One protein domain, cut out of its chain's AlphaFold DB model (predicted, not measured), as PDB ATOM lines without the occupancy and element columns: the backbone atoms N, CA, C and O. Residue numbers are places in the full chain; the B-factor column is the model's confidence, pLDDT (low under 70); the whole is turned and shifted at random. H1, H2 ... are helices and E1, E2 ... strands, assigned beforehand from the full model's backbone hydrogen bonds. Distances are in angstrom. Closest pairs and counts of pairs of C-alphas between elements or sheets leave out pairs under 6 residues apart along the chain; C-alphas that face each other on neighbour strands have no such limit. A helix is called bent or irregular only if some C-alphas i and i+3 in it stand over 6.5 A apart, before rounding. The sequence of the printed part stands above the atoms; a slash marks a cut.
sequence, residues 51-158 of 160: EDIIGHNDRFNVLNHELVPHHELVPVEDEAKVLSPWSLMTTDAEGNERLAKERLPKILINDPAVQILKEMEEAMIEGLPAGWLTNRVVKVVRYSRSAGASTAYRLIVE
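AT A GLANCE: This is residues 51 to 158 of the 160 residues of the protein "RNA_pol_Rpb5_C domain-containing protein" of Euryarchaeota archaeon (UniProt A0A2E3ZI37). A long, twisted two-stranded hairpin of E5 and E6 makes the middle of a four-stranded sheet, with the short strands E1 and E4 at its edges and H2 packed over one face. The small hairpin of E2 and E3 lies at one far end beyond H1, and an unnamed tail, residues 51 to 69, runs out at the other. The printed part has 108 residues, with the named elements in the order E1, H1, E2, E3, E4, H2, E5, E6: two helices and six strands. The main sheet, E1, E5, E6, E4, is mixed, and the class is mixed, helices and strands, with under half of the residues in named elements. The whole is flat, 49 by 42 by 21 A, and only just loose, close to compact, with a radius of gyration of the C-alphas of 15.9 A.

HOW THE PARTS SIT: E1, residues 70 to 73, is an edge strand and the antiparallel neighbour of E5, residues 137 to 144, with N 72 and O 139 2.9 A apart, within hydrogen-bond range. H1, residues 76 to 82, is irregular, with C-alphas 77 and 80 7.1 A apart, and only grazes the main sheet. The antiparallel hairpin of E2, residues 89 to 91, and E3, residues 97 to 99, has N 90 and O 98 within range at 2.8 A; the closest C-alphas of H1 and E3 are those of Ala 80 and Leu 99, 6.7 A apart. E4, residues 106 to 108, is the other edge strand, parallel to E6, residues 148 to 157, with N 107 and O 155 2.8 A apart. H2, residues 112 to 124, is on one face of this strongly twisted sheet in two layers, a helix over a sheet, at a height over the sheet of 10.0 A. It lies over E1 and, only just, over E5, with 3 of its C-alphas falling on E5, and runs slantwise to the strands, at 49 degrees to E1 on the local plane. The closest C-alphas of E1 and H2 are those of His 71 and Ala 113, 7.1 A apart. E5 and E6 form an antiparallel hairpin, with N 140 and O 152 2.8 A apart; pairing is staggered, E6 pairing with E5 over residues 148 to 155 and with E4 over 155 to 157. In H2 each O i to N i+4 pair is within hydrogen-bond range; in H1 1 of 3 is, beside 2 of 4 O i to N i+3 pairs.

IN THESE COORDINATES: E1 begins at C-alpha 70, (33.646, 29.694, 40.288), and is 10.5 A long; H1 measures 10.2 A. E2, E3 and E4 measure 7.1 A, 7.0 A and 6.7 A. H2 is 18.7 A long, E5 21.8 A and E6 29.0 A, ending at C-alpha 157, (50.548, 33.591, 32.541).

THE WHOLE: The two C-alphas farthest apart are those of Asp 58 and Gly 95, 49.6 A. The printed part has no cut. The link from H2 to E5 is long, 12 residues; residues 122 to 130, of which 122 to 124 belong to H2, stand free. The mean pLDDT of the printed part is 88.5, and residues 51 to 58 are under 70.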
ATOM      1  N   GLU A  51      48.112  11.319  22.750       55.31
ATOM      2  CA  GLU A  51      47.301  10.104  22.588       55.31
ATOM      3  C   GLU A  51      47.000   9.362  23.909       55.31
ATOM      4  O   GLU A  51      46.023   8.618  23.985       55.31
ATOM      5  N   ASP A  52      47.793   9.579  24.966       57.84
ATOM      6  CA  ASP A  52      47.586   8.989  26.300       57.84
ATOM      7  C   ASP A  52      46.635   9.826  27.180       57.84
ATOM      8  O   ASP A  52      46.279   9.424  28.298       57.84
ATOM      9  N   ILE A  53      46.244  11.019  26.723       59.06
ATOM     10  CA  ILE A  53      45.341  11.901  27.460       59.06
ATOM     11  C   ILE A  53      43.918  11.362  27.302       59.06
ATOM     12  O   ILE A  53      43.367  11.322  26.205       59.06
ATOM     13  N   ILE A  54      43.305  10.957  28.419       61.19
ATOM     14  CA  ILE A  54      41.898  10.538  28.467       61.19
ATOM     15  C   ILE A  54      41.050  11.614  27.771       61.19
ATOM     16  O   ILE A  54      41.089  12.786  28.158       61.19
ATOM     17  N   GLY A  55      40.312  11.206  26.733       59.00
ATOM     18  CA  GLY A  55      39.544  12.107  25.879       59.00
ATOM     19  C   GLY A  55      38.577  13.000  26.661       59.00
ATOM     20  O   GLY A  55      38.113  12.657  27.747       59.00
ATOM     21  N   HIS A  56      38.263  14.163  26.086       58.47
ATOM     22  CA  HIS A  56      37.470  15.234  26.703       58.47
ATOM     23  C   HIS A  56      36.178  14.760  27.402       58.47
ATOM     24  O   HIS A  56      35.902  15.209  28.509       58.47
ATOM     25  N   ASN A  57      35.446  13.798  26.828       61.66
ATOM     26  CA  ASN A  57      34.171  13.325  27.384       61.66
ATOM     27  C   ASN A  57      34.281  12.505  28.680       61.66
ATOM     28  O   ASN A  57      33.284  12.384  29.385       61.66
ATOM     29  N   ASP A  58      35.452  11.950  29.002       66.56
ATOM     30  CA  ASP A  58      35.643  11.093  30.184       66.56
ATOM     31  C   ASP A  58      36.346  11.828  31.343       66.56
ATOM     32  O   ASP A  58      36.560  11.262  32.420       66.56
ATOM     33  N   ARG A  59      36.722  13.103  31.154       74.94
ATOM     34  CA  ARG A  59      37.395  13.900  32.188       74.94
ATOM     35  C   ARG A  59      36.381  14.576  33.108       74.94
ATOM     36  O   ARG A  59      35.448  15.245  32.676       74.94
ATOM     37  N   PHE A  60      36.601  14.442  34.413       81.88
ATOM     38  CA  PHE A  60      35.807  15.148  35.412       81.88
ATOM     39  C   PHE A  60      36.051  16.661  35.325       81.88
ATOM     40  O   PHE A  60      37.189  17.124  35.430       81.88
ATOM     41  N   ASN A  61      34.973  17.434  35.186       87.50
ATOM     42  CA  ASN A  61      35.038  18.890  35.211       87.50
ATOM     43  C   ASN A  61      35.318  19.387  36.643       87.50
ATOM     44  O   ASN A  61      34.439  19.392  37.504       87.50
ATOM     45  N   VAL A  62      36.550  19.847  36.872       90.25
ATOM     46  CA  VAL A  62      37.035  20.369  38.158       90.25
ATOM     47  C   VAL A  62      36.234  21.588  38.639       90.25
ATOM     48  O   VAL A  62      36.113  21.777  39.848       90.25
ATOM     49  N   LEU A  63      35.617  22.370  37.743       89.12
ATOM     50  CA  LEU A  63      34.759  23.505  38.118       89.12
ATOM     51  C   LEU A  63      33.475  23.074  38.845       89.12
ATOM     52  O   LEU A  63      32.877  23.886  39.545       89.12
ATOM     53  N   ASN A  64      33.064  21.808  38.719       90.00
ATOM     54  CA  ASN A  64      31.902  21.264  39.428       90.00
ATOM     55  C   ASN A  64      32.231  20.811  40.861       90.00
ATOM     56  O   ASN A  64      31.350  20.341  41.581       90.00
ATOM     57  N   HIS A  65      33.495  20.893  41.279       92.31
ATOM     58  CA  HIS A  65      33.926  20.441  42.595       92.31
ATOM     59  C   HIS A  65      33.640  21.492  43.680       92.31
ATOM     60  O   HIS A  65      33.991  22.654  43.520       92.31
ATOM     61  N   GLU A  66      33.115  21.076  44.839       90.00
ATOM     62  CA  GLU A  66      32.716  21.978  45.943       90.00
ATOM     63  C   GLU A  66      33.839  22.924  46.411       90.00
ATOM     64  O   GLU A  66      33.610  24.099  46.682       90.00
ATOM     65  N   LEU A  67      35.071  22.415  46.504       91.25
ATOM     66  CA  LEU A  67      36.234  23.206  46.933       91.25
ATOM     67  C   LEU A  67      36.719  24.223  45.892       91.25
ATOM     68  O   LEU A  67      37.506  25.109  46.230       91.25
ATOM     69  N   VAL A  68      36.321  24.070  44.631       93.62
ATOM     70  CA  VAL A  68      36.823  24.896  43.537       93.62
ATOM     71  C   VAL A  68      35.879  26.087  43.385       93.62
ATOM     72  O   VAL A  68      34.690  25.899  43.139       93.62
ATOM     73  N   PRO A  69      36.365  27.330  43.560       94.25
ATOM     74  CA  PRO A  69      35.520  28.499  43.376       94.25
ATOM     75  C   PRO A  69      35.122  28.650  41.906       94.25
ATOM     76  O   PRO A  69      35.754  28.092  41.006       94.25
ATOM     77  N   HIS A  70      34.094  29.451  41.650       93.06
ATOM     78  CA  HIS A  70      33.646  29.694  40.288       93.06
ATOM     79  C   HIS A  70      34.652  30.591  39.553       93.06
ATOM     80  O   HIS A  70      35.030  31.647  40.070       93.06
ATOM     81  N   HIS A  71      35.088  30.161  38.368       95.50
ATOM     82  CA  HIS A  71      36.011  30.900  37.509       95.50
ATOM     83  C   HIS A  71      35.297  31.302  36.218       95.50
ATOM     84  O   HIS A  71      34.594  30.490  35.626       95.50
ATOM     85  N   GLU A  72      35.507  32.540  35.785       94.94
ATOM     86  CA  GLU A  72      34.893  33.119  34.588       94.94
ATOM     87  C   GLU A  72      35.935  33.974  33.852       94.94
ATOM     88  O   GLU A  72      36.715  34.694  34.488       94.94
ATOM     89  N   LEU A  73      35.969  33.906  32.520       95.12
ATOM     90  CA  LEU A  73      36.806  34.793  31.713       95.12
ATOM     91  C   LEU A  73      36.164  36.176  31.627       95.12
ATOM     92  O   LEU A  73      35.004  36.310  31.253       95.12
ATOM     93  N   VAL A  74      36.936  37.218  31.933       95.12
ATOM     94  CA  VAL A  74      36.477  38.593  31.717       95.12
ATOM     95  C   VAL A  74      36.605  38.914  30.219       95.12
ATOM     96  O   VAL A  74      37.663  38.644  29.629       95.12
ATOM     97  N   PRO A  75      35.558  39.457  29.569       93.88
ATOM     98  CA  PRO A  75      35.657  39.955  28.200       93.88
ATOM     99  C   PRO A  75      36.686  41.081  28.109       93.88
ATOM    100  O   PRO A  75      36.730  41.944  28.981       93.88
ATOM    101  N   VAL A  76      37.491  41.101  27.043       91.00
ATOM    102  CA  VAL A  76      38.598  42.068  26.884       91.00
ATOM    103  C   VAL A  76      38.109  43.519  26.964       91.00
ATOM    104  O   VAL A  76      38.772  44.361  27.564       91.00
ATOM    105  N   GLU A  77      36.924  43.792  26.419       91.69
ATOM    106  CA  GLU A  77      36.282  45.112  26.433       91.69
ATOM    107  C   GLU A  77      35.905  45.572  27.852       91.69
ATOM    108  O   GLU A  77      35.995  46.757  28.175       91.69
ATOM    109  N   ASP A  78      35.543  44.631  28.726       93.56
ATOM    110  CA  ASP A  78      35.099  44.910  30.090       93.56
ATOM    111  C   ASP A  78      36.249  44.935  31.107       93.56
ATOM    112  O   ASP A  78      36.069  45.427  32.223       93.56
ATOM    113  N   GLU A  79      37.443  44.449  30.752       92.31
ATOM    114  CA  GLU A  79      38.567  44.334  31.688       92.31
ATOM    115  C   GLU A  79      38.930  45.678  32.337       92.31
ATOM    116  O   GLU A  79      39.087  45.746  33.558       92.31
ATOM    117  N   ALA A  80      39.004  46.762  31.558       90.56
ATOM    118  CA  ALA A  80      39.332  48.093  32.079       90.56
ATOM    119  C   ALA A  80      38.259  48.620  33.047       90.56
ATOM    120  O   ALA A  80      38.574  49.197  34.091       90.56
ATOM    121  N   LYS A  81      36.981  48.375  32.737       92.75
ATOM    122  CA  LYS A  81      35.845  48.788  33.568       92.75
ATOM    123  C   LYS A  81      35.812  48.014  34.879       92.75
ATOM    124  O   LYS A  81      35.685  48.609  35.950       92.75
ATOM    125  N   VAL A  82      35.951  46.696  34.797       92.94
ATOM    126  CA  VAL A  82      35.924  45.791  35.948       92.94
ATOM    127  C   VAL A  82      37.105  46.050  36.881       92.94
ATOM    128  O   VAL A  82      36.939  46.020  38.100       92.94
ATOM    129  N   LEU A  83      38.279  46.352  36.322       92.81
ATOM    130  CA  LEU A  83      39.499  46.609  37.085       92.81
ATOM    131  C   LEU A  83      39.677  48.075  37.515       92.81
ATOM    132  O   LEU A  83      40.636  48.390  38.226       92.81
ATOM    133  N   SER A  84      38.737  48.957  37.162       90.75
ATOM    134  CA  SER A  84      38.748  50.373  37.555       90.75
ATOM    135  C   SER A  84      38.918  50.632  39.063       90.75
ATOM    136  O   SER A  84      39.655  51.566  39.395       90.75
ATOM    137  N   PRO A  85      38.373  49.815  39.999       91.31
ATOM    138  CA  PRO A  85      38.531  50.069  41.434       91.31
ATOM    139  C   PRO A  85      39.978  49.977  41.932       91.31
ATOM    140  O   PRO A  85      40.294  50.514  42.988       91.31
ATOM    141  N   TRP A  86      40.856  49.293  41.192       91.00
ATOM    142  CA  TRP A  86      42.264  49.110  41.561       91.00
ATOM    143  C   TRP A  86      43.204  50.136  40.923       91.00
ATOM    144  O   TRP A  86      44.413  50.043  41.129       91.00
ATOM    145  N   SER A  87      42.677  51.094  40.149       88.75
ATOM    146  CA  SER A  87      43.460  52.159  39.504       88.75
ATOM    147  C   SER A  87      44.692  51.622  38.755       88.75
ATOM    148  O   SER A  87      45.812  52.094  38.933       88.75
ATOM    149  N   LEU A  88      44.478  50.596  37.925       88.81
ATOM    150  CA  LEU A  88      45.538  49.909  37.174       88.81
ATOM    151  C   LEU A  88      45.867  50.563  35.823       88.81
ATOM    152  O   LEU A  88      46.668  50.015  35.074       88.81
ATOM    153  N   MET A  89      45.262  51.699  35.484       89.44
ATOM    154  CA  MET A  89      45.592  52.416  34.252       89.44
ATOM    155  C   MET A  89      46.982  53.054  34.375       89.44
ATOM    156  O   MET A  89      47.285  53.715  35.368       89.44
ATOM    157  N   THR A  90      47.826  52.838  33.373       88.06
ATOM    158  CA  THR A  90      49.173  53.401  33.257       88.06
ATOM    159  C   THR A  90      49.388  53.938  31.847       88.06
ATOM    160  O   THR A  90      48.680  53.566  30.916       88.06
ATOM    161  N   THR A  91      50.376  54.809  31.681       89.25
ATOM    162  CA  THR A  91      50.869  55.221  30.366       89.25
ATOM    163  C   THR A  91      52.043  54.341  29.964       89.25
ATOM    164  O   THR A  91      52.954  54.130  30.770       89.25
ATOM    165  N   ASP A  92      52.030  53.851  28.731       86.19
ATOM    166  CA  ASP A  92      53.160  53.142  28.135       86.19
ATOM    167  C   ASP A  92      54.310  54.090  27.778       86.19
ATOM    168  O   ASP A  92      54.170  55.313  27.804       86.19
ATOM    169  N   ALA A  93      55.465  53.521  27.412       84.50
ATOM    170  CA  ALA A  93      56.639  54.279  26.968       84.50
ATOM    171  C   ALA A  93      56.351  55.186  25.753       84.50
ATOM    172  O   ALA A  93      57.034  56.185  25.545       84.50
ATOM    173  N   GLU A  94      55.323  54.845  24.977       85.06
ATOM    174  CA  GLU A  94      54.848  55.574  23.796       85.06
ATOM    175  C   GLU A  94      53.755  56.609  24.132       85.06
ATOM    176  O   GLU A  94      53.277  57.310  23.244       85.06
ATOM    177  N   GLY A  95      53.350  56.718  25.403       84.81
ATOM    178  CA  GLY A  95      52.315  57.646  25.868       84.81
ATOM    179  C   GLY A  95      50.873  57.145  25.724       84.81
ATOM    180  O   GLY A  95      49.949  57.879  26.061       84.81
ATOM    181  N   ASN A  96      50.667  55.909  25.261       87.62
ATOM    182  CA  ASN A  96      49.342  55.297  25.137       87.62
ATOM    183  C   ASN A  96      48.812  54.811  26.496       87.62
ATOM    184  O   ASN A  96      49.585  54.356  27.341       87.62
ATOM    185  N   GLU A  97      47.494  54.873  26.704       86.19
ATOM    186  CA  GLU A  97      46.860  54.297  27.893       86.19
ATOM    187  C   GLU A  97      46.866  52.763  27.826       86.19
ATOM    188  O   GLU A  97      46.385  52.156  26.867       86.19
ATOM    189  N   ARG A  98      47.377  52.131  28.882       88.69
ATOM    190  CA  ARG A  98      47.463  50.681  29.044       88.69
ATOM    191  C   ARG A  98      46.939  50.274  30.413       88.69
ATOM    192  O   ARG A  98      47.179  50.929  31.423       88.69
ATOM    193  N   LEU A  99      46.296  49.113  30.472       90.25
ATOM    194  CA  LEU A  99      45.986  48.451  31.732       90.25
ATOM    195  C   LEU A  99      47.202  47.658  32.245       90.25
ATOM    196  O   LEU A  99      47.657  46.720  31.587       90.25
ATOM    197  N   ALA A 100      47.698  47.998  33.436       91.38
ATOM    198  CA  ALA A 100      48.822  47.357  34.128       91.38
ATOM    199  C   ALA A 100      48.445  45.970  34.694       91.38
ATOM    200  O   ALA A 100      48.488  45.724  35.907       91.38
ATOM    201  N   LYS A 101      48.025  45.050  33.813       91.06
ATOM    202  CA  LYS A 101      47.545  43.705  34.177       91.06
ATOM    203  C   LYS A 101      48.610  42.886  34.905       91.06
ATOM    204  O   LYS A 101      48.271  42.034  35.722       91.06
ATOM    205  N   GLU A 102      49.887  43.163  34.660       90.94
ATOM    206  CA  GLU A 102      51.024  42.479  35.282       90.94
ATOM    207  C   GLU A 102      51.078  42.606  36.815       90.94
ATOM    208  O   GLU A 102      51.760  41.811  37.467       90.94
ATOM    209  N   ARG A 103      50.347  43.570  37.392       92.50
ATOM    210  CA  ARG A 103      50.216  43.752  38.848       92.50
ATOM    211  C   ARG A 103      49.206  42.802  39.492       92.50
ATOM    212  O   ARG A 103      49.181  42.684  40.717       92.50
ATOM    213  N   LEU A 104      48.363  42.142  38.700       94.44
ATOM    214  CA  LEU A 104      47.371  41.206  39.216       94.44
ATOM    215  C   LEU A 104      48.036  39.907  39.701       94.44
ATOM    216  O   LEU A 104      49.046  39.471  39.139       94.44
ATOM    217  N   PRO A 105      47.455  39.229  40.709       95.75
ATOM    218  CA  PRO A 105      47.885  37.893  41.095       95.75
ATOM    219  C   PRO A 105      47.874  36.940  39.896       95.75
ATOM    220  O   PRO A 105      46.899  36.868  39.153       95.75
ATOM    221  N   LYS A 106      48.951  36.179  39.714       95.44
ATOM    222  CA  LYS A 106      49.138  35.329  38.532       95.44
ATOM    223  C   LYS A 106      48.463  33.967  38.708       95.44
ATOM    224  O   LYS A 106      48.419  33.436  39.823       95.44
ATOM    225  N   ILE A 107      47.946  33.399  37.625       95.50
ATOM    226  CA  ILE A 107      47.499  32.006  37.518       95.50
ATOM    227  C   ILE A 107      48.157  31.381  36.289       95.50
ATOM    228  O   ILE A 107      48.282  32.034  35.257       95.50
ATOM    229  N   LEU A 108      48.643  30.148  36.416       94.88
ATOM    230  CA  LEU A 108      49.309  29.473  35.306       94.88
ATOM    231  C   LEU A 108      48.285  29.044  34.261       94.88
ATOM    232  O   LEU A 108      47.195  28.594  34.607       94.88
ATOM    233  N   ILE A 109      48.674  29.097  32.990       91.50
ATOM    234  CA  ILE A 109      47.862  28.564  31.893       91.50
ATOM    235  C   ILE A 109      47.566  27.070  32.084       91.50
ATOM    236  O   ILE A 109      46.480  26.616  31.756       91.50
ATOM    237  N   ASN A 110      48.486  26.322  32.700       90.88
ATOM    238  CA  ASN A 110      48.352  24.887  32.980       90.88
ATOM    239  C   ASN A 110      47.490  24.571  34.219       90.88
ATOM    240  O   ASN A 110      47.449  23.420  34.652       90.88
ATOM    241  N   ASP A 111      46.842  25.566  34.831       92.88
ATOM    242  CA  ASP A 111      45.897  25.324  35.922       92.88
ATOM    243  C   ASP A 111      44.661  24.554  35.404       92.88
ATOM    244  O   ASP A 111      44.109  24.935  34.367       92.88
ATOM    245  N   PRO A 112      44.185  23.496  36.094       91.69
ATOM    246  CA  PRO A 112      43.041  22.707  35.636       91.69
ATOM    247  C   PRO A 112      41.767  23.525  35.391       91.69
ATOM    248  O   PRO A 112      41.035  23.234  34.449       91.69
ATOM    249  N   ALA A 113      41.499  24.552  36.204       92.81
ATOM    250  CA  ALA A 113      40.322  25.401  36.025       92.81
ATOM    251  C   ALA A 113      40.444  26.255  34.754       92.81
ATOM    252  O   ALA A 113      39.479  26.408  34.009       92.81
ATOM    253  N   VAL A 114      41.646  26.769  34.481       93.88
ATOM    254  CA  VAL A 114      41.943  27.558  33.276       93.88
ATOM    255  C   VAL A 114      41.882  26.692  32.019       93.88
ATOM    256  O   VAL A 114      41.334  27.132  31.012       93.88
ATOM    257  N   GLN A 115      42.384  25.457  32.077       91.38
ATOM    258  CA  GLN A 115      42.293  24.511  30.960       91.38
ATOM    259  C   GLN A 115      40.842  24.171  30.618       91.38
ATOM    260  O   GLN A 115      40.480  24.172  29.449       91.38
ATOM    261  N   ILE A 116      39.982  23.972  31.617       91.50
ATOM    262  CA  ILE A 116      38.554  23.734  31.365       91.50
ATOM    263  C   ILE A 116      37.902  24.958  30.717       91.50
ATOM    264  O   ILE A 116      37.162  24.802  29.753       91.50
ATOM    265  N   LEU A 117      38.199  26.173  31.193       92.25
ATOM    266  CA  LEU A 117      37.691  27.398  30.564       92.25
ATOM    267  C   LEU A 117      38.150  27.528  29.109       92.25
ATOM    268  O   LEU A 117      37.356  27.901  28.250       92.25
ATOM    269  N   LYS A 118      39.411  27.189  28.830       91.62
ATOM    270  CA  LYS A 118      39.953  27.155  27.472       91.62
ATOM    271  C   LYS A 118      39.168  26.187  26.588       91.62
ATOM    272  O   LYS A 118      38.716  26.578  25.520       91.62
ATOM    273  N   GLU A 119      38.991  24.953  27.053       88.50
ATOM    274  CA  GLU A 119      38.267  23.907  26.324       88.50
ATOM    275  C   GLU A 119      36.799  24.283  26.084       88.50
ATOM    276  O   GLU A 119      36.275  24.046  24.999       88.50
ATOM    277  N   MET A 120      36.139  24.892  27.074       88.88
ATOM    278  CA  MET A 120      34.759  25.368  26.945       88.88
ATOM    279  C   MET A 120      34.630  26.462  25.880       88.88
ATOM    280  O   MET A 120      33.688  26.420  25.093       88.88
ATOM    281  N   GLU A 121      35.563  27.415  25.839       90.56
ATOM    282  CA  GLU A 121      35.554  28.493  24.844       90.56
ATOM    283  C   GLU A 121      35.876  27.963  23.438       90.56
ATOM    284  O   GLU A 121      35.184  28.295  22.478       90.56
ATOM    285  N   GLU A 122      36.879  27.087  23.313       89.81
ATOM    286  CA  GLU A 122      37.278  26.466  22.040       89.81
ATOM    287  C   GLU A 122      36.197  25.529  21.477       89.81
ATOM    288  O   GLU A 122      36.110  25.351  20.265       89.81
ATOM    289  N   ALA A 123      35.334  24.969  22.331       88.12
ATOM    290  CA  ALA A 123      34.161  24.210  21.899       88.12
ATOM    291  C   ALA A 123      33.025  25.100  21.360       88.12
ATOM    292  O   ALA A 123      32.183  24.617  20.604       88.12
ATOM    293  N   MET A 124      32.970  26.376  21.758       88.06
ATOM    294  CA  MET A 124      31.951  27.329  21.299       88.06
ATOM    295  C   MET A 124      32.410  28.149  20.091       88.06
ATOM    296  O   MET A 124      31.595  28.464  19.223       88.06
ATOM    297  N   ILE A 125      33.690  28.524  20.048       88.25
ATOM    298  CA  ILE A 125      34.259  29.431  19.051       88.25
ATOM    299  C   ILE A 125      35.368  28.706  18.291       88.25
ATOM    300  O   ILE A 125      36.464  28.484  18.804       88.25
ATOM    301  N   GLU A 126      35.101  28.393  17.026       85.38
ATOM    302  CA  GLU A 126      36.115  27.844  16.129       85.38
ATOM    303  C   GLU A 126      37.095  28.932  15.658       85.38
ATOM    304  O   GLU A 126      36.719  30.078  15.405       85.38
ATOM    305  N   GLY A 127      38.370  28.566  15.488       84.31
ATOM    306  CA  GLY A 127      39.370  29.433  14.852       84.31
ATOM    307  C   GLY A 127      40.018  30.484  15.759       84.31
ATOM    308  O   GLY A 127      40.547  31.476  15.257       84.31
ATOM    309  N   LEU A 128      40.011  30.282  17.081       85.69
ATOM    310  CA  LEU A 128      40.748  31.147  18.004       85.69
ATOM    311  C   LEU A 128      42.261  31.135  17.692       85.69
ATOM    312  O   LEU A 128      42.828  30.078  17.400       85.69
ATOM    313  N   PRO A 129      42.944  32.296  17.745       88.00
ATOM    314  CA  PRO A 129      44.366  32.370  17.433       88.00
ATOM    315  C   PRO A 129      45.211  31.618  18.470       88.00
ATOM    316  O   PRO A 129      44.851  31.507  19.642       88.00
ATOM    317  N   ALA A 130      46.383  31.139  18.055       83.25
ATOM    318  CA  ALA A 130      47.322  30.507  18.977       83.25
ATOM    319  C   ALA A 130      47.706  31.479  20.111       83.25
ATOM    320  O   ALA A 130      48.042  32.636  19.861       83.25
ATOM    321  N   GLY A 131      47.639  31.014  21.363       84.81
ATOM    322  CA  GLY A 131      47.982  31.825  22.538       84.81
ATOM    323  C   GLY A 131      46.935  32.873  22.940       84.81
ATOM    324  O   GLY A 131      47.242  33.727  23.771       84.81
ATOM    325  N   TRP A 132      45.703  32.815  22.418       90.94
ATOM    326  CA  TRP A 132      44.623  33.778  22.717       90.94
ATOM    327  C   TRP A 132      44.319  33.960  24.215       90.94
ATOM    328  O   TRP A 132      43.820  35.004  24.637       90.94
ATOM    329  N   LEU A 133      44.602  32.934  25.020       91.56
ATOM    330  CA  LEU A 133      44.337  32.911  26.455       91.56
ATOM    331  C   LEU A 133      45.411  33.650  27.271       91.56
ATOM    332  O   LEU A 133      45.192  33.997  28.434       91.56
ATOM    333  N   THR A 134      46.577  33.907  26.678       89.50
ATOM    334  CA  THR A 134      47.657  34.636  27.346       89.50
ATOM    335  C   THR A 134      47.245  36.082  27.615       89.50
ATOM    336  O   THR A 134      46.530  36.704  26.833       89.50
ATOM    337  N   ASN A 135      47.670  36.636  28.754       91.44
ATOM    338  CA  ASN A 135      47.349  38.009  29.169       91.44
ATOM    339  C   ASN A 135      45.847  38.329  29.343       91.44
ATOM    340  O   ASN A 135      45.476  39.508  29.451       91.44
ATOM    341  N   ARG A 136      44.988  37.303  29.400       94.38
ATOM    342  CA  ARG A 136      43.571  37.421  29.766       94.38
ATOM    343  C   ARG A 136      43.395  37.443  31.281       94.38
ATOM    344  O   ARG A 136      44.218  36.908  32.034       94.38
ATOM    345  N   VAL A 137      42.301  38.057  31.722       95.38
ATOM    346  CA  VAL A 137      41.933  38.135  33.139       95.38
ATOM    347  C   VAL A 137      40.844  37.116  33.470       95.38
ATOM    348  O   VAL A 137      39.805  37.048  32.815       95.38
ATOM    349  N   VAL A 138      41.070  36.353  34.539       96.69
ATOM    350  CA  VAL A 138      40.079  35.445  35.126       96.69
ATOM    351  C   VAL A 138      39.488  36.086  36.368       96.69
ATOM    352  O   VAL A 138      40.212  36.528  37.268       96.69
ATOM    353  N   LYS A 139      38.164  36.097  36.435       96.62
ATOM    354  CA  LYS A 139      37.382  36.455  37.611       96.62
ATOM    355  C   LYS A 139      37.118  35.198  38.430       96.62
ATOM    356  O   LYS A 139      36.597  34.211  37.923       96.62
ATOM    357  N   VAL A 140      37.468  35.247  39.709       96.31
ATOM    358  CA  VAL A 140      37.292  34.157  40.671       96.31
ATOM    359  C   VAL A 140      36.279  34.590  41.718       96.31
ATOM    360  O   VAL A 140      36.522  35.540  42.467       96.31
ATOM    361  N   VAL A 141      35.149  33.893  41.788       95.00
ATOM    362  CA  VAL A 141      34.087  34.141  42.766       95.00
ATOM    363  C   VAL A 141      34.099  33.021  43.797       95.00
ATOM    364  O   VAL A 141      33.763  31.874  43.504       95.00
ATOM    365  N   ARG A 142      34.495  33.356  45.028       93.44
ATOM    366  CA  ARG A 142      34.491  32.430  46.167       93.44
ATOM    367  C   ARG A 142      33.323  32.736  47.094       93.44
ATOM    368  O   ARG A 142      33.123  33.888  47.485       93.44
ATOM    369  N   TYR A 143      32.591  31.702  47.489       89.44
ATOM    370  CA  TYR A 143      31.600  31.822  48.550       89.44
ATOM    371  C   TYR A 143      32.309  31.915  49.904       89.44
ATOM    372  O   TYR A 143      33.240  31.158  50.189       89.44
ATOM    373  N   SER A 144      31.895  32.863  50.737       85.50
ATOM    374  CA  SER A 144      32.429  33.043  52.084       85.50
ATOM    375  C   SER A 144      31.284  33.130  53.073       85.50
ATOM    376  O   SER A 144      30.374  33.935  52.906       85.50
ATOM    377  N   ARG A 145      31.362  32.358  54.160       85.44
ATOM    378  CA  ARG A 145      30.335  32.376  55.212       85.44
ATOM    379  C   ARG A 145      30.188  33.745  55.883       85.44
ATOM    380  O   ARG A 145      29.102  34.061  56.347       85.44
ATOM    381  N   SER A 146      31.257  34.539  55.947       88.31
ATOM    382  CA  SER A 146      31.250  35.850  56.611       88.31
ATOM    383  C   SER A 146      30.912  37.012  55.678       88.31
ATOM    384  O   SER A 146      30.277  37.966  56.105       88.31
ATOM    385  N   ALA A 147      31.338  36.943  54.415       83.25
ATOM    386  CA  ALA A 147      31.200  38.037  53.448       83.25
ATOM    387  C   ALA A 147      30.127  37.777  52.373       83.25
ATOM    388  O   ALA A 147      29.929  38.605  51.489       83.25
ATOM    389  N   GLY A 148      29.466  36.614  52.403       89.38
ATOM    390  CA  GLY A 148      28.586  36.135  51.337       89.38
ATOM    391  C   GLY A 148      29.395  35.645  50.139       89.38
ATOM    392  O   GLY A 148      29.587  34.445  49.955       89.38
ATOM    393  N   ALA A 149      29.946  36.569  49.356       89.12
ATOM    394  CA  ALA A 149      30.812  36.256  48.227       89.12
ATOM    395  C   ALA A 149      31.994  37.225  48.161       89.12
ATOM    396  O   ALA A 149      31.888  38.400  48.501       89.12
ATOM    397  N   SER A 150      33.141  36.727  47.713       92.00
ATOM    398  CA  SER A 150      34.326  37.538  47.463       92.00
ATOM    399  C   SER A 150      34.785  37.303  46.032       92.00
ATOM    400  O   SER A 150      34.933  36.164  45.594       92.00
ATOM    401  N   THR A 151      34.999  38.395  45.309       93.75
ATOM    402  CA  THR A 151      35.474  38.375  43.926       93.75
ATOM    403  C   THR A 151      36.939  38.784  43.892       93.75
ATOM    404  O   THR A 151      37.326  39.768  44.522       93.75
ATOM    405  N   ALA A 152      37.753  38.023  43.171       94.31
ATOM    406  CA  ALA A 152      39.155  38.320  42.916       94.31
ATOM    407  C   ALA A 152      39.443  38.223  41.415       94.31
ATOM    408  O   ALA A 152      38.772  37.482  40.703       94.31
ATOM    409  N   TYR A 153      40.462  38.940  40.951       96.06
ATOM    410  CA  TYR A 153      40.896  38.929  39.555       96.06
ATOM    411  C   TYR A 153      42.331  38.429  39.469       96.06
ATOM    412  O   TYR A 153      43.168  38.801  40.296       96.06
ATOM    413  N   ARG A 154      42.609  37.561  38.495       96.12
ATOM    414  CA  ARG A 154      43.930  36.957  38.288       96.12
ATOM    415  C   ARG A 154      44.344  37.046  36.824       96.12
ATOM    416  O   ARG A 154      43.503  36.895  35.944       96.12
ATOM    417  N   LEU A 155      45.632  37.265  36.578       96.06
ATOM    418  CA  LEU A 155      46.219  37.294  35.237       96.06
ATOM    419  C   LEU A 155      46.695  35.898  34.835       96.06
ATOM    420  O   LEU A 155      47.479  35.291  35.572       96.06
ATOM    421  N   ILE A 156      46.275  35.419  33.664       96.38
ATOM    422  CA  ILE A 156      46.795  34.175  33.091       96.38
ATOM    423  C   ILE A 156      48.207  34.407  32.548       96.38
ATOM    424  O   ILE A 156      48.428  35.299  31.727       96.38
ATOM    425  N   VAL A 157      49.152  33.579  32.992       94.88
ATOM    426  CA  VAL A 157      50.548  33.591  32.541       94.88
ATOM    427  C   VAL A 157      50.984  32.205  32.076       94.88
ATOM    428  O   VAL A 157      50.548  31.187  32.618       94.88
ATOM    429  N   GLU A 158      51.866  32.155  31.086       88.94
ATOM    430  CA  GLU A 158      52.515  30.908  30.683       88.94
ATOM    431  C   GLU A 158      53.616  30.535  31.684       88.94
ATOM    432  O   GLU A 158      54.200  31.400  32.343       88.94
TER     433      GLU A 158